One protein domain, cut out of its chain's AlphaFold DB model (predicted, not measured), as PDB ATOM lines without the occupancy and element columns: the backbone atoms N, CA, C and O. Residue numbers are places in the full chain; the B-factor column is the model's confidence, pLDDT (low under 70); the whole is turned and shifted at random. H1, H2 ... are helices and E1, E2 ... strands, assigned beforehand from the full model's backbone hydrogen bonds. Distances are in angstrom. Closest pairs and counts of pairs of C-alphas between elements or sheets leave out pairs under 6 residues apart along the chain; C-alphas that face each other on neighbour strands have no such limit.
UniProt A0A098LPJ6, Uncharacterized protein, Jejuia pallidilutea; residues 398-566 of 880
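This is residues 398 to 566 of the 880 residues of an uncharacterized protein of Jejuia pallidilutea (UniProt A0A098LPJ6). A small, twisted wall of four antiparallel strands has H6 crossing one face and H8 over E2 on that same face, giving two layers, helices on one face of a sheet. H5 stands beside the sheet's E3 edge, with H1 packed alongside it and H2 near; at the opposite end lie H8, H9 and H10, where residues 560 to 566 stick out. The printed part has 169 residues, with ten named helices and four named strands in the order H1 H2 H3 E1 E2 H4 H5 H6 H7 E3 E4 H8 H9 H10. The sheet order is E1 E2 E4 E3, and the class is mixed, helices and strands. The whole is compact, with a radius of gyration of the C-alphas of 15.7 A and spans of 49 by 33 by 28 A.

H1, residues 400 to 412, touches H5, residues 477 to 485, opposite ways at a shallow tilt of 12 degrees; their closest C-alphas, of Leu 402 and Ala 483, are 4.9 A apart. H2, residues 417 to 432, is close to H1 but not clearly touching, the closest C-alphas, of Phe 410 and Ser 419, being 6.4 A apart. H3, residues 440 to 443, touches H4, residues 467 to 471, the closest C-alphas, of Leu 442 and Ala 469, being 4.5 A apart. E1, residues 450 to 453, and E2, residues 456 to 463, form a hairpin, with N 450 and O 462 within hydrogen-bond range at 2.9 A; E2 bends by 77 degrees at residue 460. E4, residues 532 to 536, is antiparallel to E2, with N 534 and O 461 at 2.8 A, and forms a hairpin with E3, residues 522 to 525, with N 525 and O 533 at 2.8 A. H5 stands at the sheet's level, only just, at a height of 3.6 A. H6, residues 491 to 504, runs across the strands at a height over the sheet of 9.5 A; its residues 500 to 504 alone touch H3, the closest C-alphas, of Tyr 443 and Met 501, being 5.5 A apart. H7, residues 515 to 521, touches H6 about perpendicular, at 90 degrees, the closest C-alphas, of Pro 491 and Gly 519, being 3.9 A apart. H8, residues 540 to 546, lies over E2 on the same face as H6, at a height of 8.1 A. H9, residues 551 to 556, only grazes the sheet, and meets H10, residues 558 to 565, only through their link. Every O i to N i+4 pair is within hydrogen-bond range in H1, H2 and H4 to H10; H3 is too short for such a pair.

H1 begins at C-alpha 400 (465.879, -178.916, -240.325) and measures 18.5 A from first to last C-alpha. H2 measures 22.0 A, H6 19.6 A and E2 14.1 A. H10 ends at C-alpha 565 (437.531, -205.307, -234.641).

The C-alphas farthest apart, of Asp 414 and Ser 564, are 50.4 A apart. The printed part has no cut and no long link. Its mean pLDDT is 87.5, with residues 488, 538 to 540, 543 and 557 to 566 under 70.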
ATOM      1  N   ALA A 398     471.136-182.936-240.161       90.75
ATOM      2  CA  ALA A 398     470.430-183.587-241.265       90.75
ATOM      3  C   ALA A 398     468.902-183.347-241.263       90.75
ATOM      4  O   ALA A 398     468.246-183.662-242.254       90.75
ATOM      5  N   LYS A 399     468.330-182.800-240.179       90.44
ATOM      6  CA  LYS A 399     466.883-182.646-239.963       90.44
ATOM      7  C   LYS A 399     466.531-181.189-239.604       90.44
ATOM      8  O   LYS A 399     466.631-180.820-238.436       90.44
ATOM      9  N   PRO A 400     466.105-180.347-240.567       91.56
ATOM     10  CA  PRO A 400     465.879-178.916-240.325       91.56
ATOM     11  C   PRO A 400     464.888-178.598-239.195       91.56
ATOM     12  O   PRO A 400     465.146-177.696-238.404       91.56
ATOM     13  N   GLU A 401     463.793-179.356-239.080       92.25
ATOM     14  CA  GLU A 401     462.790-179.199-238.012       92.25
ATOM     15  C   GLU A 401     463.401-179.469-236.629       92.25
ATOM     16  O   GLU A 401     463.323-178.625-235.735       92.25
ATOM     17  N   LEU A 402     464.100-180.602-236.480       94.81
ATOM     18  CA  LEU A 402     464.779-180.971-235.238       94.81
ATOM     19  C   LEU A 402     465.895-179.978-234.883       94.81
ATOM     20  O   LEU A 402     466.025-179.620-233.718       94.81
ATOM     21  N   TYR A 403     466.672-179.490-235.858       94.38
ATOM     22  CA  TYR A 403     467.678-178.446-235.620       94.38
ATOM     23  C   TYR A 403     467.054-177.147-235.092       94.38
ATOM     24  O   TYR A 403     467.624-176.520-234.194       94.38
ATOM     25  N   ASN A 404     465.893-176.745-235.614       93.50
ATOM     26  CA  ASN A 404     465.198-175.540-235.165       93.50
ATOM     27  C   ASN A 404     464.669-175.697-233.732       93.50
ATOM     28  O   ASN A 404     464.975-174.858-232.885       93.50
ATOM     29  N   GLU A 405     463.948-176.782-233.432       95.81
ATOM     30  CA  GLU A 405     463.400-177.002-232.084       95.81
ATOM     31  C   GLU A 405     464.500-177.254-231.045       95.81
ATOM     32  O   GLU A 405     464.413-176.721-229.944       95.81
ATOM     33  N   VAL A 406     465.585-177.962-231.387       96.06
ATOM     34  CA  VAL A 406     466.764-178.105-230.507       96.06
ATOM     35  C   VAL A 406     467.466-176.755-230.281       96.06
ATOM     36  O   VAL A 406     467.921-176.479-229.172       96.06
ATOM     37  N   SER A 407     467.509-175.872-231.286       94.50
ATOM     38  CA  SER A 407     468.082-174.526-231.134       94.50
ATOM     39  C   SER A 407     467.258-173.633-230.206       94.50
ATOM     40  O   SER A 407     467.823-172.970-229.335       94.50
ATOM     41  N   GLU A 408     465.934-173.618-230.371       95.25
ATOM     42  CA  GLU A 408     465.037-172.850-229.503       95.25
ATOM     43  C   GLU A 408     465.002-173.454-228.088       95.25
ATOM     44  O   GLU A 408     465.061-172.717-227.108       95.25
ATOM     45  N   TYR A 409     465.022-174.785-227.973       96.38
ATOM     46  CA  TYR A 409     465.165-175.519-226.715       96.38
ATOM     47  C   TYR A 409     466.421-175.113-225.930       96.38
ATOM     48  O   TYR A 409     466.321-174.776-224.750       96.38
ATOM     49  N   PHE A 410     467.602-175.094-226.558       95.06
ATOM     50  CA  PHE A 410     468.819-174.672-225.859       95.06
ATOM     51  C   PHE A 410     468.752-173.202-225.443       95.06
ATOM     52  O   PHE A 410     469.151-172.863-224.332       95.06
ATOM     53  N   LYS A 411     468.196-172.338-226.294       93.69
ATOM     54  CA  LYS A 411     468.012-170.908-226.019       93.69
ATOM     55  C   LYS A 411     467.077-170.646-224.829       93.69
ATOM     56  O   LYS A 411     467.422-169.812-224.000       93.69
ATOM     57  N   VAL A 412     465.931-171.330-224.711       93.06
ATOM     58  CA  VAL A 412     465.011-171.128-223.566       93.06
ATOM     59  C   VAL A 412     465.511-171.755-222.262       93.06
ATOM     60  O   VAL A 412     465.064-171.358-221.192       93.06
ATOM     61  N   ASN A 413     466.450-172.705-222.337       93.19
ATOM     62  CA  ASN A 413     467.125-173.298-221.180       93.19
ATOM     63  C   ASN A 413     468.546-172.712-220.978       93.19
ATOM     64  O   ASN A 413     469.449-173.408-220.499       93.19
ATOM     65  N   ASP A 414     468.744-171.442-221.366       91.00
ATOM     66  CA  ASP A 414     469.951-170.618-221.158       91.00
ATOM     67  C   ASP A 414     471.283-171.264-221.601       91.00
ATOM     68  O   ASP A 414     472.339-171.039-221.005       91.00
ATOM     69  N   PHE A 415     471.243-172.093-222.650       91.56
ATOM     70  CA  PHE A 415     472.367-172.898-223.150       91.56
ATOM     71  C   PHE A 415     473.086-173.661-222.025       91.56
ATOM     72  O   PHE A 415     474.311-173.750-221.999       91.56
ATOM     73  N   SER A 416     472.325-174.157-221.048       90.44
ATOM     74  CA  SER A 416     472.850-174.791-219.840       90.44
ATOM     75  C   SER A 416     473.400-176.198-220.099       90.44
ATOM     76  O   SER A 416     472.858-176.952-220.910       90.44
ATOM     77  N   GLN A 417     474.419-176.591-219.322       91.00
ATOM     78  CA  GLN A 417     474.989-177.948-219.330       91.00
ATOM     79  C   GLN A 417     473.902-179.025-219.183       91.00
ATOM     80  O   GLN A 417     473.947-180.029-219.880       91.00
ATOM     81  N   VAL A 418     472.906-178.799-218.319       91.31
ATOM     82  CA  VAL A 418     471.846-179.779-218.035       91.31
ATOM     83  C   VAL A 418     470.924-179.978-219.242       91.31
ATOM     84  O   VAL A 418     470.595-181.112-219.578       91.31
ATOM     85  N   SER A 419     470.579-178.902-219.960       92.69
ATOM     86  CA  SER A 419     469.813-179.011-221.211       92.69
ATOM     87  C   SER A 419     470.612-179.713-222.321       92.69
ATOM     88  O   SER A 419     470.073-180.549-223.045       92.69
ATOM     89  N   MET A 420     471.925-179.459-222.407       93.06
ATOM     90  CA  MET A 420     472.831-180.179-223.310       93.06
ATOM     91  C   MET A 420     472.897-181.678-222.974       93.06
ATOM     92  O   MET A 420     472.761-182.506-223.873       93.06
ATOM     93  N   ASP A 421     473.041-182.037-221.696       92.44
ATOM     94  CA  ASP A 421     473.076-183.432-221.243       92.44
ATOM     95  C   ASP A 421     471.736-184.151-221.457       92.44
ATOM     96  O   ASP A 421     471.735-185.315-221.858       92.44
ATOM     97  N   CYS A 422     470.602-183.463-221.280       93.44
ATOM     98  CA  CYS A 422     469.267-183.996-221.565       93.44
ATOM     99  C   CYS A 422     469.122-184.408-223.043       93.44
ATOM    100  O   CYS A 422     468.757-185.549-223.342       93.44
ATOM    101  N   ILE A 423     469.494-183.525-223.980       96.38
ATOM    102  CA  ILE A 423     469.479-183.819-225.425       96.38
ATOM    103  C   ILE A 423     470.497-184.902-225.792       96.38
ATOM    104  O   ILE A 423     470.191-185.792-226.586       96.38
ATOM    105  N   ASN A 424     471.693-184.872-225.200       95.31
ATOM    106  CA  ASN A 424     472.719-185.888-225.422       95.31
ATOM    107  C   ASN A 424     472.227-187.278-224.976       95.31
ATOM    108  O   ASN A 424     472.343-188.250-225.720       95.31
ATOM    109  N   TYR A 425     471.612-187.377-223.794       95.06
ATOM    110  CA  TYR A 425     471.037-188.621-223.283       95.06
ATOM    111  C   TYR A 425     469.874-189.117-224.159       95.06
ATOM    112  O   TYR A 425     469.879-190.286-224.554       95.06
ATOM    113  N   LEU A 426     468.944-188.226-224.540       95.69
ATOM    114  CA  LEU A 426     467.811-188.524-225.428       95.69
ATOM    115  C   LEU A 426     468.262-189.081-226.784       95.69
ATOM    116  O   LEU A 426     467.685-190.054-227.271       95.69
ATOM    117  N   LEU A 427     469.269-188.473-227.411       95.81
ATOM    118  CA  LEU A 427     469.733-188.911-228.726       95.81
ATOM    119  C   LEU A 427     470.587-190.177-228.645       95.81
ATOM    120  O   LEU A 427     470.427-191.055-229.488       95.81
ATOM    121  N   ASN A 428     471.417-190.333-227.610       94.50
ATOM    122  CA  ASN A 428     472.199-191.556-227.438       94.50
ATOM    123  C   ASN A 428     471.295-192.777-227.185       94.50
ATOM    124  O   ASN A 428     471.478-193.786-227.860       94.50
ATOM    125  N   GLN A 429     470.263-192.690-226.328       94.00
ATOM    126  CA  GLN A 429     469.349-193.834-226.133       94.00
ATOM    127  C   GLN A 429     468.560-194.162-227.416       94.00
ATOM    128  O   GLN A 429     468.530-195.323-227.822       94.00
ATOM    129  N   TYR A 430     468.028-193.147-228.119       91.62
ATOM    130  CA  TYR A 430     467.369-193.318-229.427       91.62
ATOM    131  C   TYR A 430     468.279-194.018-230.450       91.62
ATOM    132  O   TYR A 430     467.827-194.876-231.208       91.62
ATOM    133  N   HIS A 431     469.561-193.645-230.482       87.00
ATOM    134  CA  HIS A 431     470.539-194.168-231.430       87.00
ATOM    135  C   HIS A 431     471.095-195.553-231.085       87.00
ATOM    136  O   HIS A 431     471.529-196.256-232.001       87.00
ATOM    137  N   ASP A 432     471.121-195.927-229.807       88.81
ATOM    138  CA  ASP A 432     471.616-197.225-229.334       88.81
ATOM    139  C   ASP A 432     470.492-198.267-229.180       88.81
ATOM    140  O   ASP A 432     470.766-199.446-228.966       88.81
ATOM    141  N   GLY A 433     469.227-197.860-229.355       85.50
ATOM    142  CA  GLY A 433     468.054-198.738-229.276       85.50
ATOM    143  C   GLY A 433     467.577-199.020-227.848       85.50
ATOM    144  O   GLY A 433     466.787-199.940-227.643       85.50
ATOM    145  N   ASN A 434     468.048-198.235-226.877       91.00
ATOM    146  CA  ASN A 434     467.656-198.315-225.471       91.00
ATOM    147  C   ASN A 434     466.391-197.487-225.205       91.00
ATOM    148  O   ASN A 434     466.090-196.552-225.941       91.00
ATOM    149  N   ASP A 435     465.697-197.762-224.102       91.81
ATOM    150  CA  ASP A 435     464.592-196.928-223.617       91.81
ATOM    151  C   ASP A 435     465.086-195.606-222.982       91.81
ATOM    152  O   ASP A 435     466.143-195.552-222.346       91.81
ATOM    153  N   PHE A 436     464.295-194.529-223.088       93.94
ATOM    154  CA  PHE A 436     464.585-193.229-222.457       93.94
ATOM    155  C   PHE A 436     464.236-193.227-220.957       93.94
ATOM    156  O   PHE A 436     463.249-192.629-220.518       93.94
ATOM    157  N   ALA A 437     465.046-193.926-220.161       89.38
ATOM    158  CA  ALA A 437     464.866-194.116-218.721       89.38
ATOM    159  C   ALA A 437     465.239-192.872-217.876       89.38
ATOM    160  O   ALA A 437     466.060-192.940-216.961       89.38
ATOM    161  N   ALA A 438     464.635-191.721-218.182       86.19
ATOM    162  CA  ALA A 438     464.758-190.505-217.379       86.19
ATOM    163  C   ALA A 438     464.052-190.629-216.011       86.19
ATOM    164  O   ALA A 438     463.153-191.450-215.822       86.19
ATOM    165  N   ASN A 439     464.443-189.777-215.055       88.62
ATOM    166  CA  ASN A 439     463.846-189.723-213.719       88.62
ATOM    167  C   ASN A 439     462.335-189.418-213.802       88.62
ATOM    168  O   ASN A 439     461.927-188.402-214.365       88.62
ATOM    169  N   SER A 440     461.500-190.277-213.214       87.94
ATOM    170  CA  SER A 440     460.036-190.169-213.272       87.94
ATOM    171  C   SER A 440     459.483-188.887-212.641       87.94
ATOM    172  O   SER A 440     458.434-188.409-213.077       87.94
ATOM    173  N   ASN A 441     460.203-188.278-211.691       90.31
ATOM    174  CA  ASN A 441     459.840-186.980-211.113       90.31
ATOM    175  C   ASN A 441     459.768-185.860-212.167       90.31
ATOM    176  O   ASN A 441     459.024-184.897-211.989       90.31
ATOM    177  N   LEU A 442     460.509-185.983-213.273       92.88
ATOM    178  CA  LEU A 442     460.535-184.981-214.343       92.88
ATOM    179  C   LEU A 442     459.242-184.970-215.166       92.88
ATOM    180  O   LEU A 442     458.936-183.971-215.808       92.88
ATOM    181  N   TYR A 443     458.461-186.053-215.106       94.56
ATOM    182  CA  TYR A 443     457.153-186.162-215.748       94.56
ATOM    183  C   TYR A 443     455.991-185.696-214.857       94.56
ATOM    184  O   TYR A 443     454.844-185.740-215.294       94.56
ATOM    185  N   VAL A 444     456.248-185.261-213.617       94.19
ATOM    186  CA  VAL A 444     455.198-184.790-212.700       94.19
ATOM    187  C   VAL A 444     454.726-183.396-213.112       94.19
ATOM    188  O   VAL A 444     455.508-182.441-213.154       94.19
ATOM    189  N   SER A 445     453.426-183.267-213.390       95.44
ATOM    190  CA  SER A 445     452.812-181.981-213.719       95.44
ATOM    191  C   SER A 445     452.780-181.020-212.526       95.44
ATOM    192  O   SER A 445     452.352-181.390-211.434       95.44
ATOM    193  N   ALA A 446     453.147-179.757-212.754       94.62
ATOM    194  CA  ALA A 446     453.044-178.669-211.775       94.62
ATOM    195  C   ALA A 446     451.592-178.371-211.344       94.62
ATOM    196  O   ALA A 446     451.337-177.931-210.224       94.62
ATOM    197  N   ASN A 447     450.644-178.609-212.254       93.62
ATOM    198  CA  ASN A 447     449.212-178.352-212.106       93.62
ATOM    199  C   ASN A 447     448.425-179.618-212.488       93.62
ATOM    200  O   ASN A 447     448.968-180.498-213.154       93.62
ATOM    201  N   THR A 448     447.126-179.682-212.177       94.50
ATOM    202  CA  THR A 448     446.223-180.729-212.691       94.50
ATOM    203  C   THR A 448     446.393-180.908-214.212       94.50
ATOM    204  O   THR A 448     446.198-179.929-214.941       94.50
ATOM    205  N   PRO A 449     446.749-182.112-214.709       95.75
ATOM    206  CA  PRO A 449     446.904-182.350-216.140       95.75
ATOM    207  C   PRO A 449     445.595-182.148-216.910       95.75
ATOM    208  O   PRO A 449     444.503-182.381-216.385       95.75
ATOM    209  N   LEU A 450     445.704-181.733-218.172       95.44
ATOM    210  CA  LEU A 450     444.563-181.550-219.063       95.44
ATOM    211  C   LEU A 450     444.395-182.782-219.953       95.44
ATOM    212  O   LEU A 450     445.301-183.164-220.689       95.44
ATOM    213  N   TYR A 451     443.204-183.370-219.929       94.00
ATOM    214  CA  TYR A 451     442.850-184.524-220.755       94.00
ATOM    215  C   TYR A 451     441.986-184.108-221.959       94.00
ATOM    216  O   TYR A 451     441.744-182.918-222.216       94.00
ATOM    217  N   GLN A 452     441.526-185.105-222.705       92.88
ATOM    218  CA  GLN A 452     440.538-184.983-223.773       92.88
ATOM    219  C   GLN A 452     439.254-184.278-223.307       92.88
ATOM    220  O   GLN A 452     438.708-184.596-222.250       92.88
ATOM    221  N   ASN A 453     438.741-183.344-224.111       90.44
ATOM    222  CA  ASN A 453     437.411-182.753-223.927       90.44
ATOM    223  C   ASN A 453     436.827-182.273-225.273       90.44
ATOM    224  O   ASN A 453     437.483-182.360-226.307       90.44
ATOM    225  N   SER A 454     435.604-181.738-225.273       88.00
ATOM    226  CA  SER A 454     434.925-181.250-226.486       88.00
ATOM    227  C   SER A 454     435.580-180.034-227.159       88.00
ATOM    228  O   SER A 454     435.289-179.765-228.320       88.00
ATOM    229  N   GLN A 455     436.464-179.309-226.467       90.19
ATOM    230  CA  GLN A 455     437.207-178.169-227.020       90.19
ATOM    231  C   GLN A 455     438.541-178.592-227.658       90.19
ATOM    232  O   GLN A 455     439.017-177.933-228.578       90.19
ATOM    233  N   ASN A 456     439.143-179.686-227.185       90.81
ATOM    234  CA  ASN A 456     440.321-180.308-227.780       90.81
ATOM    235  C   ASN A 456     440.158-181.844-227.748       90.81
ATOM    236  O   ASN A 456     440.661-182.500-226.828       90.81
ATOM    237  N   PRO A 457     439.439-182.429-228.729       88.12
ATOM    238  CA  PRO A 457     439.164-183.864-228.763       88.12
ATOM    239  C   PRO A 457     440.409-184.704-229.077       88.12
ATOM    240  O   PRO A 457     440.449-185.883-228.725       88.12
ATOM    241  N   SER A 458     441.427-184.112-229.712       89.50
ATOM    242  CA  SER A 458     442.673-184.794-230.078       89.50
ATOM    243  C   SER A 458     443.725-184.803-228.969       89.50
ATOM    244  O   SER A 458     444.666-185.578-229.074       89.50
ATOM    245  N   ARG A 459     443.605-184.013-227.895       93.88
ATOM    246  CA  ARG A 459     444.520-184.120-226.745       93.88
ATOM    247  C   ARG A 459     444.238-185.393-225.954       93.88
ATOM    248  O   ARG A 459     443.138-185.564-225.439       93.88
ATOM    249  N   ALA A 460     445.247-186.241-225.790       94.12
ATOM    250  CA  ALA A 460     445.204-187.357-224.849       94.12
ATOM    251  C   ALA A 460     445.641-186.898-223.450       94.12
ATOM    252  O   ALA A 460     444.937-187.123-222.466       94.12
ATOM    253  N   LEU A 461     446.771-186.189-223.391       96.38
ATOM    254  CA  LEU A 461     447.350-185.611-222.184       96.38
ATOM    255  C   LEU A 461     448.064-184.302-222.535       96.38
ATOM    256  O   LEU A 461     448.786-184.234-223.522       96.38
ATOM    257  N   GLU A 462     447.932-183.285-221.698       96.88
ATOM    258  CA  GLU A 462     448.818-182.124-221.680       96.88
ATOM    259  C   GLU A 462     449.171-181.805-220.229       96.88
ATOM    260  O   GLU A 462     448.290-181.658-219.379       96.88
ATOM    261  N   TRP A 463     450.466-181.721-219.941       96.62
ATOM    262  CA  TRP A 463     450.989-181.499-218.596       96.62
ATOM    263  C   TRP A 463     452.068-180.413-218.604       96.62
ATOM    264  O   TRP A 463     452.669-180.127-219.643       96.62
ATOM    265  N   LYS A 464     452.292-179.761-217.458       96.00
ATOM    266  CA  LYS A 464     453.267-178.664-217.335       96.00
ATOM    267  C   LYS A 464     454.467-179.097-216.497       96.00
ATOM    268  O   LYS A 464     454.236-179.520-215.368       96.00
ATOM    269  N   PRO A 465     455.714-178.959-216.983       94.25
ATOM    270  CA  PRO A 465     456.910-179.275-216.204       94.25
ATOM    271  C   PRO A 465     456.904-178.648-214.800       94.25
ATOM    272  O   PRO A 465     456.778-177.432-214.657       94.25
ATOM    273  N   GLY A 466     457.037-179.481-213.761       93.31
ATOM    274  CA  GLY A 466     457.283-179.027-212.389       93.31
ATOM    275  C   GLY A 466     458.652-178.357-212.227       93.31
ATOM    276  O   GLY A 466     459.523-178.491-213.084       93.31
ATOM    277  N   THR A 467     458.886-177.669-211.105       91.88
ATOM    278  CA  THR A 467     460.120-176.890-210.868       91.88
ATOM    279  C   THR A 467     461.407-177.705-211.050       91.88
ATOM    280  O   THR A 467     462.374-177.192-211.604       91.88
ATOM    281  N   GLN A 468     461.422-178.981-210.639       91.00
ATOM    282  CA  GLN A 468     462.561-179.874-210.895       91.00
ATOM    283  C   GLN A 468     462.769-180.085-212.402       91.00
ATOM    284  O   GLN A 468     463.874-179.896-212.897       91.00
ATOM    285  N   ALA A 469     461.704-180.409-213.139       91.81
ATOM    286  CA  ALA A 469     461.753-180.621-214.581       91.81
ATOM    287  C   ALA A 469     462.205-179.361-215.339       91.81
ATOM    288  O   ALA A 469     463.035-179.459-216.234       91.81
ATOM    289  N   VAL A 470     461.731-178.168-214.955       91.38
ATOM    290  CA  VAL A 470     462.202-176.889-215.526       91.38
ATOM    291  C   VAL A 470     463.706-176.702-215.292       91.38
ATOM    292  O   VAL A 470     464.432-176.416-216.241       91.38
ATOM    293  N   ASN A 471     464.193-176.937-214.069       88.75
ATOM    294  CA  ASN A 471     465.622-176.845-213.740       88.75
ATOM    295  C   ASN A 471     466.480-177.908-214.457       88.75
ATOM    296  O   ASN A 471     467.645-177.655-214.758       88.75
ATOM    297  N   GLU A 472     465.909-179.079-214.750       88.94
ATOM    298  CA  GLU A 472     466.523-180.149-215.551       88.94
ATOM    299  C   GLU A 472     466.231-180.013-217.062       88.94
ATOM    300  O   GLU A 472     466.479-180.929-217.845       88.94
ATOM    301  N   GLY A 473     465.756-178.843-217.500       86.94
ATOM    302  CA  GLY A 473     465.649-178.479-218.909       86.94
ATOM    303  C   GLY A 473     464.457-179.092-219.643       86.94
ATOM    304  O   GLY A 473     464.608-179.505-220.786       86.94
ATOM    305  N   PHE A 474     463.270-179.177-219.035       91.31
ATOM    306  CA  PHE A 474     462.055-179.649-219.724       91.31
ATOM    307  C   PHE A 474     461.285-178.549-220.476       91.31
ATOM    308  O   PHE A 474     460.350-178.856-221.221       91.31
ATOM    309  N   THR A 475     461.679-177.278-220.349       93.38
ATOM    310  CA  THR A 475     461.140-176.176-221.166       93.38
ATOM    311  C   THR A 475     461.390-176.469-222.649       93.38
ATOM    312  O   THR A 475     462.505-176.829-223.018       93.38
ATOM    313  N   ASN A 476     460.360-176.366-223.495       95.81
ATOM    314  CA  ASN A 476     460.359-176.754-224.918       95.81
ATOM    315  C   ASN A 476     460.679-178.236-225.229       95.81
ATOM    316  O   ASN A 476     460.649-178.620-226.398       95.81
ATOM    317  N   PHE A 477     460.922-179.108-224.241       96.00
ATOM    318  CA  PHE A 477     461.311-180.506-224.494       96.00
ATOM    319  C   PHE A 477     460.249-181.288-225.290       96.00
ATOM    320  O   PHE A 477     460.581-182.088-226.162       96.00
ATOM    321  N   GLY A 478     458.962-180.984-225.077       96.12
ATOM    322  CA  GLY A 478     457.860-181.553-225.863       96.12
ATOM    323  C   GLY A 478     457.919-181.229-227.363       96.12
ATOM    324  O   GLY A 478     457.530-182.065-228.177       96.12
ATOM    325  N   ASN A 479     458.457-180.066-227.750       97.50
ATOM    326  CA  ASN A 479     458.640-179.715-229.160       97.50
ATOM    327  C   ASN A 479     459.835-180.457-229.778       97.50
ATOM    328  O   ASN A 479     459.749-180.898-230.922       97.50
ATOM    329  N   VAL A 480     460.916-180.667-229.015       97.19
ATOM    330  CA  VAL A 480     462.042-181.510-229.453       97.19
ATOM    331  C   VAL A 480     461.571-182.941-229.714       97.19
ATOM    332  O   VAL A 480     461.919-183.514-230.742       97.19
ATOM    333  N   LEU A 481     460.738-183.504-228.830       97.06
ATOM    334  CA  LEU A 481     460.130-184.822-229.043       97.06
ATOM    335  C   LEU A 481     459.219-184.835-230.283       97.06
ATOM    336  O   LEU A 481     459.324-185.756-231.090       97.06
ATOM    337  N   SER A 482     458.399-183.795-230.491       96.06
ATOM    338  CA  SER A 482     457.587-183.626-231.711       96.06
ATOM    339  C   SER A 482     458.458-183.716-232.973       96.06
ATOM    340  O   SER A 482     458.241-184.592-233.808       96.06
ATOM    341  N   ALA A 483     459.493-182.877-233.087       95.88
ATOM    342  CA  ALA A 483     460.363-182.820-234.267       95.88
ATOM    343  C   ALA A 483     461.320-184.026-234.408       95.88
ATOM    344  O   ALA A 483     461.842-184.288-235.495       95.88
ATOM    345  N   LEU A 484     461.565-184.784-233.331       95.44
ATOM    346  CA  LEU A 484     462.346-186.023-233.381       95.44
ATOM    347  C   LEU A 484     461.586-187.139-234.113       95.44
ATOM    348  O   LEU A 484     462.206-187.882-234.884       95.44
ATOM    349  N   PHE A 485     460.272-187.245-233.882       91.12
ATOM    350  CA  PHE A 485     459.444-188.355-234.361       91.12
ATOM    351  C   PHE A 485     458.617-188.044-235.617       91.12
ATOM    352  O   PHE A 485     458.416-188.962-236.410       91.12
ATOM    353  N   GLU A 486     458.220-186.786-235.851       82.50
ATOM    354  CA  GLU A 486     457.326-186.346-236.945       82.50
ATOM    355  C   GLU A 486     457.649-186.978-238.314       82.50
ATOM    356  O   GLU A 486     456.777-187.578-238.941       82.50
ATOM    357  N   ASN A 487     458.921-186.939-238.724       70.19
ATOM    358  CA  ASN A 487     459.403-187.527-239.981       70.19
ATOM    359  C   ASN A 487     460.215-188.834-239.805       70.19
ATOM    360  O   ASN A 487     460.633-189.441-240.791       70.19
ATOM    361  N   TYR A 488     460.469-189.281-238.568       68.00
ATOM    362  CA  TYR A 488     461.358-190.421-238.259       68.00
ATOM    363  C   TYR A 488     460.847-191.267-237.074       68.00
ATOM    364  O   TYR A 488     461.558-191.424-236.070       68.00
ATOM    365  N   PRO A 489     459.618-191.812-237.165       72.06
ATOM    366  CA  PRO A 489     458.953-192.456-236.041       72.06
ATOM    367  C   PRO A 489     459.705-193.708-235.582       72.06
ATOM    368  O   PRO A 489     459.981-194.616-236.370       72.06
ATOM    369  N   ASN A 490     459.957-193.789-234.276       82.88
ATOM    370  CA  ASN A 490     460.398-195.004-233.596       82.88
ATOM    371  C   ASN A 490     459.339-195.360-232.536       82.88
ATOM    372  O   ASN A 490     459.497-194.973-231.376       82.88
ATOM    373  N   PRO A 491     458.252-196.073-232.909       84.75
ATOM    374  CA  PRO A 491     457.095-196.265-232.034       84.75
ATOM    375  C   PRO A 491     457.407-196.952-230.701       84.75
ATOM    376  O   PRO A 491     456.710-196.717-229.719       84.75
ATOM    377  N   ALA A 492     458.441-197.801-230.651       85.38
ATOM    378  CA  ALA A 492     458.883-198.442-229.414       85.38
ATOM    379  C   ALA A 492     459.462-197.413-228.430       85.38
ATOM    380  O   ALA A 492     459.080-197.380-227.264       85.38
ATOM    381  N   TYR A 493     460.344-196.543-228.924       92.19
ATOM    382  CA  TYR A 493     461.024-195.534-228.119       92.19
ATOM    383  C   TYR A 493     460.097-194.373-227.740       92.19
ATOM    384  O   TYR A 493     459.966-194.034-226.566       92.19
ATOM    385  N   GLU A 494     459.374-193.817-228.717       93.56
ATOM    386  CA  GLU A 494     458.355-192.783-228.492       93.56
ATOM    387  C   GLU A 494     457.286-193.276-227.505       93.56
ATOM    388  O   GLU A 494     456.960-192.605-226.523       93.56
ATOM    389  N   GLY A 495     456.812-194.508-227.698       92.19
ATOM    390  CA  GLY A 495     455.834-195.140-226.827       92.19
ATOM    391  C   GLY A 495     456.317-195.419-225.404       92.19
ATOM    392  O   GLY A 495     455.497-195.399-224.486       92.19
ATOM    393  N   TYR A 496     457.618-195.641-225.184       95.00
ATOM    394  CA  TYR A 496     458.181-195.745-223.833       95.00
ATOM    395  C   TYR A 496     458.058-194.409-223.092       95.00
ATOM    396  O   TYR A 496     457.595-194.364-221.950       95.00
ATOM    397  N   ILE A 497     458.421-193.307-223.755       96.19
ATOM    398  CA  ILE A 497     458.318-191.954-223.191       96.19
ATOM    399  C   ILE A 497     456.849-191.640-222.868       96.19
ATOM    400  O   ILE A 497     456.527-191.243-221.745       96.19
ATOM    401  N   ILE A 498     455.945-191.915-223.816       95.44
ATOM    402  CA  ILE A 498     454.498-191.720-223.652       95.44
ATOM    403  C   ILE A 498     453.943-192.563-222.494       95.44
ATOM    404  O   ILE A 498     453.192-192.024-221.682       95.44
ATOM    405  N   ARG A 499     454.342-193.839-222.338       94.25
ATOM    406  CA  ARG A 499     453.905-194.689-221.208       94.25
ATOM    407  C   ARG A 499     454.221-194.046-219.862       94.25
ATOM    408  O   ARG A 499     453.358-194.016-218.987       94.25
ATOM    409  N   ASN A 500     455.449-193.559-219.691       95.38
ATOM    410  CA  ASN A 500     455.893-192.995-218.420       95.38
ATOM    411  C   ASN A 500     455.186-191.667-218.118       95.38
ATOM    412  O   ASN A 500     454.696-191.480-217.005       95.38
ATOM    413  N   MET A 501     455.035-190.788-219.114       96.12
ATOM    414  CA  MET A 501     454.259-189.553-218.952       96.12
ATOM    415  C   MET A 501     452.779-189.830-218.649       96.12
ATOM    416  O   MET A 501     452.205-189.155-217.798       96.12
ATOM    417  N   PHE A 502     452.170-190.835-219.285       95.19
ATOM    418  CA  PHE A 502     450.795-191.266-219.008       95.19
ATOM    419  C   PHE A 502     450.639-191.802-217.580       95.19
ATOM    420  O   PHE A 502     449.793-191.303-216.840       95.19
ATOM    421  N   GLY A 503     451.482-192.754-217.166       92.62
ATOM    422  CA  GLY A 503     451.394-193.381-215.843       92.62
ATOM    423  C   GLY A 503     451.603-192.400-214.685       92.62
ATOM    424  O   GLY A 503     450.881-192.467-213.693       92.62
ATOM    425  N   ILE A 504     452.536-191.451-214.828       94.81
ATOM    426  CA  ILE A 504     452.772-190.396-213.827       94.81
ATOM    427  C   ILE A 504     451.630-189.365-213.800       94.81
ATOM    428  O   ILE A 504     451.305-188.843-212.736       94.81
ATOM    429  N   ASN A 505     450.960-189.118-214.931       94.94
ATOM    430  CA  ASN A 505     449.842-188.176-215.045       94.94
ATOM    431  C   ASN A 505     448.478-188.879-215.189       94.94
ATOM    432  O   ASN A 505     447.647-188.483-216.003       94.94
ATOM    433  N   GLY A 506     448.238-189.923-214.389       91.00
ATOM    434  CA  GLY A 506     446.893-190.465-214.136       91.00
ATOM    435  C   GLY A 506     446.248-191.312-215.244       91.00
ATOM    436  O   GLY A 506     445.109-191.747-215.069       91.00
ATOM    437  N   LEU A 507     446.943-191.585-216.351       90.62
ATOM    438  CA  LEU A 507     446.478-192.474-217.423       90.62
ATOM    439  C   LEU A 507     447.121-193.859-217.262       90.62
ATOM    440  O   LEU A 507     448.310-194.044-217.524       90.62
ATOM    441  N   ASN A 508     446.340-194.847-216.823       84.06
ATOM    442  CA  ASN A 508     446.877-196.164-216.482       84.06
ATOM    443  C   ASN A 508     447.059-197.038-217.735       84.06
ATOM    444  O   ASN A 508     446.090-197.493-218.343       84.06
ATOM    445  N   VAL A 509     448.313-197.296-218.114       86.31
ATOM    446  CA  VAL A 509     448.657-198.140-219.265       86.31
ATOM    447  C   VAL A 509     448.888-199.583-218.816       86.31
ATOM    448  O   VAL A 509     449.902-199.890-218.190       86.31
ATOM    449  N   SER A 510     447.999-200.492-219.226       81.56
ATOM    450  CA  SER A 510     448.177-201.936-219.016       81.56
ATOM    451  C   SER A 510     449.526-202.451-219.546       81.56
ATOM    452  O   SER A 510     449.976-202.086-220.636       81.56
ATOM    453  N   ALA A 511     450.134-203.390-218.818       78.94
ATOM    454  CA  ALA A 511     451.330-204.112-219.255       78.94
ATOM    455  C   ALA A 511     451.101-204.981-220.514       78.94
ATOM    456  O   ALA A 511     452.066-205.341-221.185       78.94
ATOM    457  N   SER A 512     449.845-205.298-220.867       74.56
ATOM    458  CA  SER A 512     449.509-205.996-222.123       74.56
ATOM    459  C   SER A 512     449.640-205.112-223.371       74.56
ATOM    460  O   SER A 512     449.809-205.625-224.479       74.56
ATOM    461  N   ILE A 513     449.599-203.787-223.206       78.25
ATOM    462  CA  ILE A 513     449.854-202.811-224.269       78.25
ATOM    463  C   ILE A 513     451.371-202.689-224.412       78.25
ATOM    464  O   ILE A 513     452.060-202.438-223.423       78.25
ATOM    465  N   ARG A 514     451.912-202.839-225.625       81.94
ATOM    466  CA  ARG A 514     453.350-202.626-225.895       81.94
ATOM    467  C   ARG A 514     453.660-201.153-226.168       81.94
ATOM    468  O   ARG A 514     452.749-200.385-226.458       81.94
ATOM    469  N   ASN A 515     454.927-200.749-226.119       86.31
ATOM    470  CA  ASN A 515     455.286-199.348-226.367       86.31
ATOM    471  C   ASN A 515     454.952-198.935-227.810       86.31
ATOM    472  O   ASN A 515     454.362-197.882-228.022       86.31
ATOM    473  N   GLU A 516     455.186-199.822-228.780       82.00
ATOM    474  CA  GLU A 516     454.898-199.619-230.205       82.00
ATOM    475  C   GLU A 516     453.439-199.228-230.483       82.00
ATOM    476  O   GLU A 516     453.158-198.604-231.506       82.00
ATOM    477  N   TRP A 517     452.510-199.602-229.595       77.50
ATOM    478  CA  TRP A 517     451.109-199.189-229.658       77.50
ATOM    479  C   TRP A 517     450.939-197.712-229.318       77.50
ATOM    480  O   TRP A 517     450.286-196.982-230.057       77.50
ATOM    481  N   LEU A 518     451.566-197.262-228.233       84.81
ATOM    482  CA  LEU A 518     451.484-195.878-227.781       84.81
ATOM    483  C   LEU A 518     452.137-194.933-228.795       84.81
ATOM    484  O   LEU A 518     451.485-193.999-229.244       84.81
ATOM    485  N   GLY A 519     453.354-195.245-229.254       85.94
ATOM    486  CA  GLY A 519     454.036-194.504-230.327       85.94
ATOM    487  C   GLY A 519     453.490-194.767-231.740       85.94
ATOM    488  O   GLY A 519     454.148-194.439-232.724       85.94
ATOM    489  N   SER A 520     452.324-195.413-231.870       77.94
ATOM    490  CA  SER A 520     451.559-195.461-233.127       77.94
ATOM    491  C   SER A 520     450.210-194.756-233.009       77.94
ATOM    492  O   SER A 520     449.802-194.111-233.966       77.94
ATOM    493  N   SER A 521     449.529-194.843-231.862       78.94
ATOM    494  CA  SER A 521     448.209-194.225-231.644       78.94
ATOM    495  C   SER A 521     448.269-192.794-231.097       78.94
ATOM    496  O   SER A 521     447.255-192.094-231.110       78.94
ATOM    497  N   PHE A 522     449.438-192.344-230.640       88.44
ATOM    498  CA  PHE A 522     449.676-190.999-230.121       88.44
ATOM    499  C   PHE A 522     450.937-190.374-230.738       88.44
ATOM    500  O   PHE A 522     451.779-191.088-231.280       88.44
ATOM    501  N   TYR A 523     451.061-189.050-230.634       92.31
ATOM    502  CA  TYR A 523     452.244-188.278-231.027       92.31
ATOM    503  C   TYR A 523     452.470-187.087-230.085       92.31
ATOM    504  O   TYR A 523     451.528-186.568-229.474       92.31
ATOM    505  N   PHE A 524     453.715-186.623-229.981       96.50
ATOM    506  CA  PHE A 524     454.042-185.366-229.301       96.50
ATOM    507  C   PHE A 524     453.636-184.162-230.151       96.50
ATOM    508  O   PHE A 524     454.030-184.061-231.308       96.50
ATOM    509  N   LYS A 525     452.862-183.230-229.584       95.25
ATOM    510  CA  LYS A 525     452.357-182.054-230.300       95.25
ATOM    511  C   LYS A 525     453.161-180.793-229.966       95.25
ATOM    512  O   LYS A 525     453.045-180.251-228.865       95.25
ATOM    513  N   ASN A 526     453.893-180.291-230.966       93.94
ATOM    514  CA  ASN A 526     454.521-178.964-230.951       93.94
ATOM    515  C   ASN A 526     453.514-177.871-230.527       93.94
ATOM    516  O   ASN A 526     452.396-177.802-231.057       93.94
ATOM    517  N   ASN A 527     453.909-177.061-229.542       92.31
ATOM    518  CA  ASN A 527     453.109-176.016-228.908       92.31
ATOM    519  C   ASN A 527     453.997-174.825-228.456       92.31
ATOM    520  O   ASN A 527     455.140-174.687-228.883       92.31
ATOM    521  N   LEU A 528     453.484-173.957-227.572       89.44
ATOM    522  CA  LEU A 528     454.197-172.795-227.007       89.44
ATOM    523  C   LEU A 528     455.341-173.146-226.020       89.44
ATOM    524  O   LEU A 528     455.770-172.284-225.256       89.44
ATOM    525  N   GLY A 529     455.785-174.403-225.949       86.19
ATOM    526  CA  GLY A 529     456.936-174.866-225.167       86.19
ATOM    527  C   GLY A 529     456.756-174.940-223.641       86.19
ATOM    528  O   GLY A 529     457.545-175.595-222.960       86.19
ATOM    529  N   SER A 530     455.702-174.317-223.097       89.00
ATOM    530  CA  SER A 530     455.384-174.293-221.654       89.00
ATOM    531  C   SER A 530     454.553-175.486-221.147       89.00
ATOM    532  O   SER A 530     454.241-175.562-219.955       89.00
ATOM    533  N   SER A 531     454.186-176.414-222.032       94.81
ATOM    534  CA  SER A 531     453.560-177.700-221.709       94.81
ATOM    535  C   SER A 531     454.090-178.801-222.632       94.81
ATOM    536  O   SER A 531     454.543-178.551-223.750       94.81
ATOM    537  N   VAL A 532     454.028-180.051-222.172       96.44
ATOM    538  CA  VAL A 532     454.225-181.224-223.028       96.44
ATOM    539  C   VAL A 532     452.842-181.763-223.375       96.44
ATOM    540  O   VAL A 532     452.122-182.260-222.509       96.44
ATOM    541  N   ALA A 533     452.465-181.634-224.647       96.75
ATOM    542  CA  ALA A 533     451.198-182.117-225.178       96.75
ATOM    543  C   ALA A 533     451.405-183.433-225.940       96.75
ATOM    544  O   ALA A 533     452.257-183.524-226.823       96.75
ATOM    545  N   ILE A 534     450.600-184.440-225.613       96.81
ATOM    546  CA  ILE A 534     450.503-185.722-226.309       96.81
ATOM    547  C   ILE A 534     449.092-185.809-226.890       96.81
ATOM    548  O   ILE A 534     448.089-185.747-226.168       96.81
ATOM    549  N   HIS A 535     449.010-185.919-228.209       94.00
ATOM    550  CA  HIS A 535     447.760-185.979-228.953       94.00
ATOM    551  C   HIS A 535     447.526-187.391-229.505       94.00
ATOM    552  O   HIS A 535     448.472-188.119-229.783       94.00
ATOM    553  N   PHE A 536     446.262-187.779-229.670       85.81
ATOM    554  CA  PHE A 536     445.872-188.913-230.505       85.81
ATOM    555  C   PHE A 536     446.274-188.638-231.955       85.81
ATOM    556  O   PHE A 536     446.016-187.537-232.448       85.81
ATOM    557  N   ASN A 537     446.827-189.633-232.650       76.19
ATOM    558  CA  ASN A 537     446.975-189.554-234.102       76.19
ATOM    559  C   ASN A 537     445.596-189.451-234.777       76.19
ATOM    560  O   ASN A 537     444.611-190.019-234.296       76.19
ATOM    561  N   ASP A 538     445.539-188.714-235.887       68.25
ATOM    562  CA  ASP A 538     444.346-188.506-236.717       68.25
ATOM    563  C   ASP A 538     443.091-188.058-235.916       68.25
ATOM    564  O   ASP A 538     443.165-187.396-234.878       68.25
ATOM    565  N   ASN A 539     441.902-188.419-236.410       67.62
ATOM    566  CA  ASN A 539     440.613-188.147-235.776       67.62
ATOM    567  C   ASN A 539     440.269-189.126-234.637       67.62
ATOM    568  O   ASN A 539     439.189-189.004-234.061       67.62
ATOM    569  N   ASN A 540     441.157-190.066-234.271       68.94
ATOM    570  CA  ASN A 540     440.861-191.121-233.287       68.94
ATOM    571  C   ASN A 540     440.304-190.546-231.970       68.94
ATOM    572  O   ASN A 540     439.360-191.091-231.404       68.94
ATOM    573  N   GLY A 541     440.843-189.412-231.505       76.88
ATOM    574  CA  GLY A 541     440.348-188.721-230.313       76.88
ATOM    575  C   GLY A 541     438.899-188.224-230.443       76.88
ATOM    576  O   GLY A 541     438.088-188.432-229.541       76.88
ATOM    577  N   LEU A 542     438.539-187.634-231.585       75.31
ATOM    578  CA  LEU A 542     437.163-187.210-231.867       75.31
ATOM    579  C   LEU A 542     436.213-188.413-231.945       75.31
ATOM    580  O   LEU A 542     435.126-188.367-231.374       75.31
ATOM    581  N   ASP A 543     436.643-189.511-232.567       69.88
ATOM    582  CA  ASP A 543     435.843-190.735-232.663       69.88
ATOM    583  C   ASP A 543     435.586-191.370-231.286       69.88
ATOM    584  O   ASP A 543     434.463-191.800-231.015       69.88
ATOM    585  N   ILE A 544     436.592-191.404-230.403       74.12
ATOM    586  CA  ILE A 544     436.477-191.878-229.009       74.12
ATOM    587  C   ILE A 544     435.450-191.043-228.235       74.12
ATOM    588  O   ILE A 544     434.584-191.604-227.561       74.12
ATOM    589  N   LEU A 545     435.516-189.713-228.367       76.56
ATOM    590  CA  LEU A 545     434.609-188.791-227.687       76.56
ATOM    591  C   LEU A 545     433.167-188.917-228.213       76.56
ATOM    592  O   LEU A 545     432.226-188.973-227.424       76.56
ATOM    593  N   ASN A 546     432.993-189.049-229.533       76.44
ATOM    594  CA  ASN A 546     431.693-189.284-230.175       76.44
ATOM    595  C   ASN A 546     431.059-190.630-229.772       76.44
ATOM    596  O   ASN A 546     429.839-190.768-229.796       76.44
ATOM    597  N   GLN A 547     431.870-191.615-229.372       73.56
ATOM    598  CA  GLN A 547     431.424-192.899-228.813       73.56
ATOM    599  C   GLN A 547     431.097-192.828-227.305       73.56
ATOM    600  O   GLN A 547     430.821-193.860-226.696       73.56
ATOM    601  N   GLY A 548     431.140-191.643-226.681       78.25
ATOM    602  CA  GLY A 548     430.905-191.465-225.242       78.25
ATOM    603  C   GLY A 548     432.027-192.020-224.354       78.25
ATOM    604  O   GLY A 548     431.826-192.217-223.157       78.25
ATOM    605  N   SER A 549     433.198-192.294-224.934       79.25
ATOM    606  CA  SER A 549     434.372-192.823-224.242       79.25
ATOM    607  C   SER A 549     435.384-191.710-223.933       79.25
ATOM    608  O   SER A 549     435.200-190.551-224.304       79.25
ATOM    609  N   ASN A 550     436.457-192.051-223.220       81.38
ATOM    610  CA  ASN A 550     437.538-191.133-222.858       81.38
ATOM    611  C   ASN A 550     438.913-191.805-222.988       81.38
ATOM    612  O   ASN A 550     439.012-193.030-223.080       81.38
ATOM    613  N   THR A 551     439.983-191.008-222.940       84.06
ATOM    614  CA  THR A 551     441.379-191.459-223.060       84.06
ATOM    615  C   THR A 551     441.736-192.646-222.162       84.06
ATOM    616  O   THR A 551     442.340-193.601-222.640       84.06
ATOM    617  N   ASN A 552     441.345-192.630-220.884       82.75
ATOM    618  CA  ASN A 552     441.717-193.683-219.934       82.75
ATOM    619  C   ASN A 552     440.960-194.995-220.223       82.75
ATOM    620  O   ASN A 552     441.543-196.080-220.195       82.75
ATOM    621  N   ALA A 553     439.677-194.896-220.591       78.62
ATOM    622  CA  ALA A 553     438.870-196.035-221.029       78.62
ATOM    623  C   ALA A 553     439.351-196.614-222.373       78.62
ATOM    624  O   ALA A 553     439.386-197.835-222.530       78.62
ATOM    625  N   TYR A 554     439.766-195.768-223.321       76.69
ATOM    626  CA  TYR A 554     440.366-196.195-224.586       76.69
ATOM    627  C   TYR A 554     441.697-196.921-224.371       76.69
ATOM    628  O   TYR A 554     441.854-198.029-224.871       76.69
ATOM    629  N   ILE A 555     442.617-196.348-223.582       77.56
ATOM    630  CA  ILE A 555     443.904-196.980-223.249       77.56
ATOM    631  C   ILE A 555     443.664-198.337-222.581       77.56
ATOM    632  O   ILE A 555     444.185-199.342-223.055       77.56
ATOM    633  N   THR A 556     442.831-198.391-221.536       72.31
ATOM    634  CA  THR A 556     442.556-199.630-220.785       72.31
ATOM    635  C   THR A 556     442.035-200.753-221.687       72.31
ATOM    636  O   THR A 556     442.502-201.883-221.587       72.31
ATOM    637  N   ASN A 557     441.107-200.442-222.597       68.62
ATOM    638  CA  ASN A 557     440.464-201.426-223.473       68.62
ATOM    639  C   ASN A 557     441.135-201.551-224.854       68.62
ATOM    640  O   ASN A 557     440.564-202.183-225.745       68.62
ATOM    641  N   LEU A 558     442.311-200.947-225.074       67.88
ATOM    642  CA  LEU A 558     442.910-200.806-226.407       67.88
ATOM    643  C   LEU A 558     443.075-202.165-227.101       67.88
ATOM    644  O   LEU A 558     442.584-202.365-228.210       67.88
ATOM    645  N   VAL A 559     443.689-203.137-226.422       62.59
ATOM    646  CA  VAL A 559     443.924-204.486-226.968       62.59
ATOM    647  C   VAL A 559     442.609-205.203-227.312       62.59
ATOM    648  O   VAL A 559     442.543-205.890-228.332       62.59
ATOM    649  N   ASP A 560     441.543-204.996-226.539       66.56
ATOM    650  CA  ASP A 560     440.262-205.699-226.701       66.56
ATOM    651  C   ASP A 560     439.358-205.054-227.761       66.56
ATOM    652  O   ASP A 560     438.743-205.754-228.573       66.56
ATOM    653  N   GLN A 561     439.338-203.718-227.845       62.03
ATOM    654  CA  GLN A 561     438.689-202.991-228.944       62.03
ATOM    655  C   GLN A 561     439.316-203.347-230.294       62.03
ATOM    656  O   GLN A 561     438.623-203.454-231.304       62.03
ATOM    657  N   LEU A 562     440.627-203.581-230.322       60.16
ATOM    658  CA  LEU A 562     441.333-203.998-231.528       60.16
ATOM    659  C   LEU A 562     441.128-205.494-231.811       60.16
ATOM    660  O   LEU A 562     440.847-205.860-232.949       60.16
ATOM    661  N   SER A 563     441.157-206.355-230.788       58.97
ATOM    662  CA  SER A 563     440.898-207.801-230.925       58.97
ATOM    663  C   SER A 563     439.500-208.095-231.472       58.97
ATOM    664  O   SER A 563     439.335-208.963-232.330       58.97
ATOM    665  N   SER A 564     438.495-207.350-231.006       62.66
ATOM    666  CA  SER A 564     437.102-207.468-231.452       62.66
ATOM    667  C   SER A 564     436.887-206.927-232.872       62.66
ATOM    668  O   SER A 564     436.217-207.583-233.674       62.66
ATOM    669  N   ARG A 565     437.520-205.804-233.247       54.81
ATOM    670  CA  ARG A 565     437.531-205.307-234.641       54.81
ATOM    671  C   ARG A 565     438.212-206.290-235.604       54.81
ATOM    672  O   ARG A 565     437.729-206.486-236.715       54.81
ATOM    673  N   LEU A 566     439.261-206.981-235.154       53.94
ATOM    674  CA  LEU A 566     439.973-208.028-235.900       53.94
ATOM    675  C   LEU A 566     439.327-209.424-235.792       53.94
ATOM    676  O   LEU A 566     439.931-210.413-236.208       53.94
TER     677      LEU A 566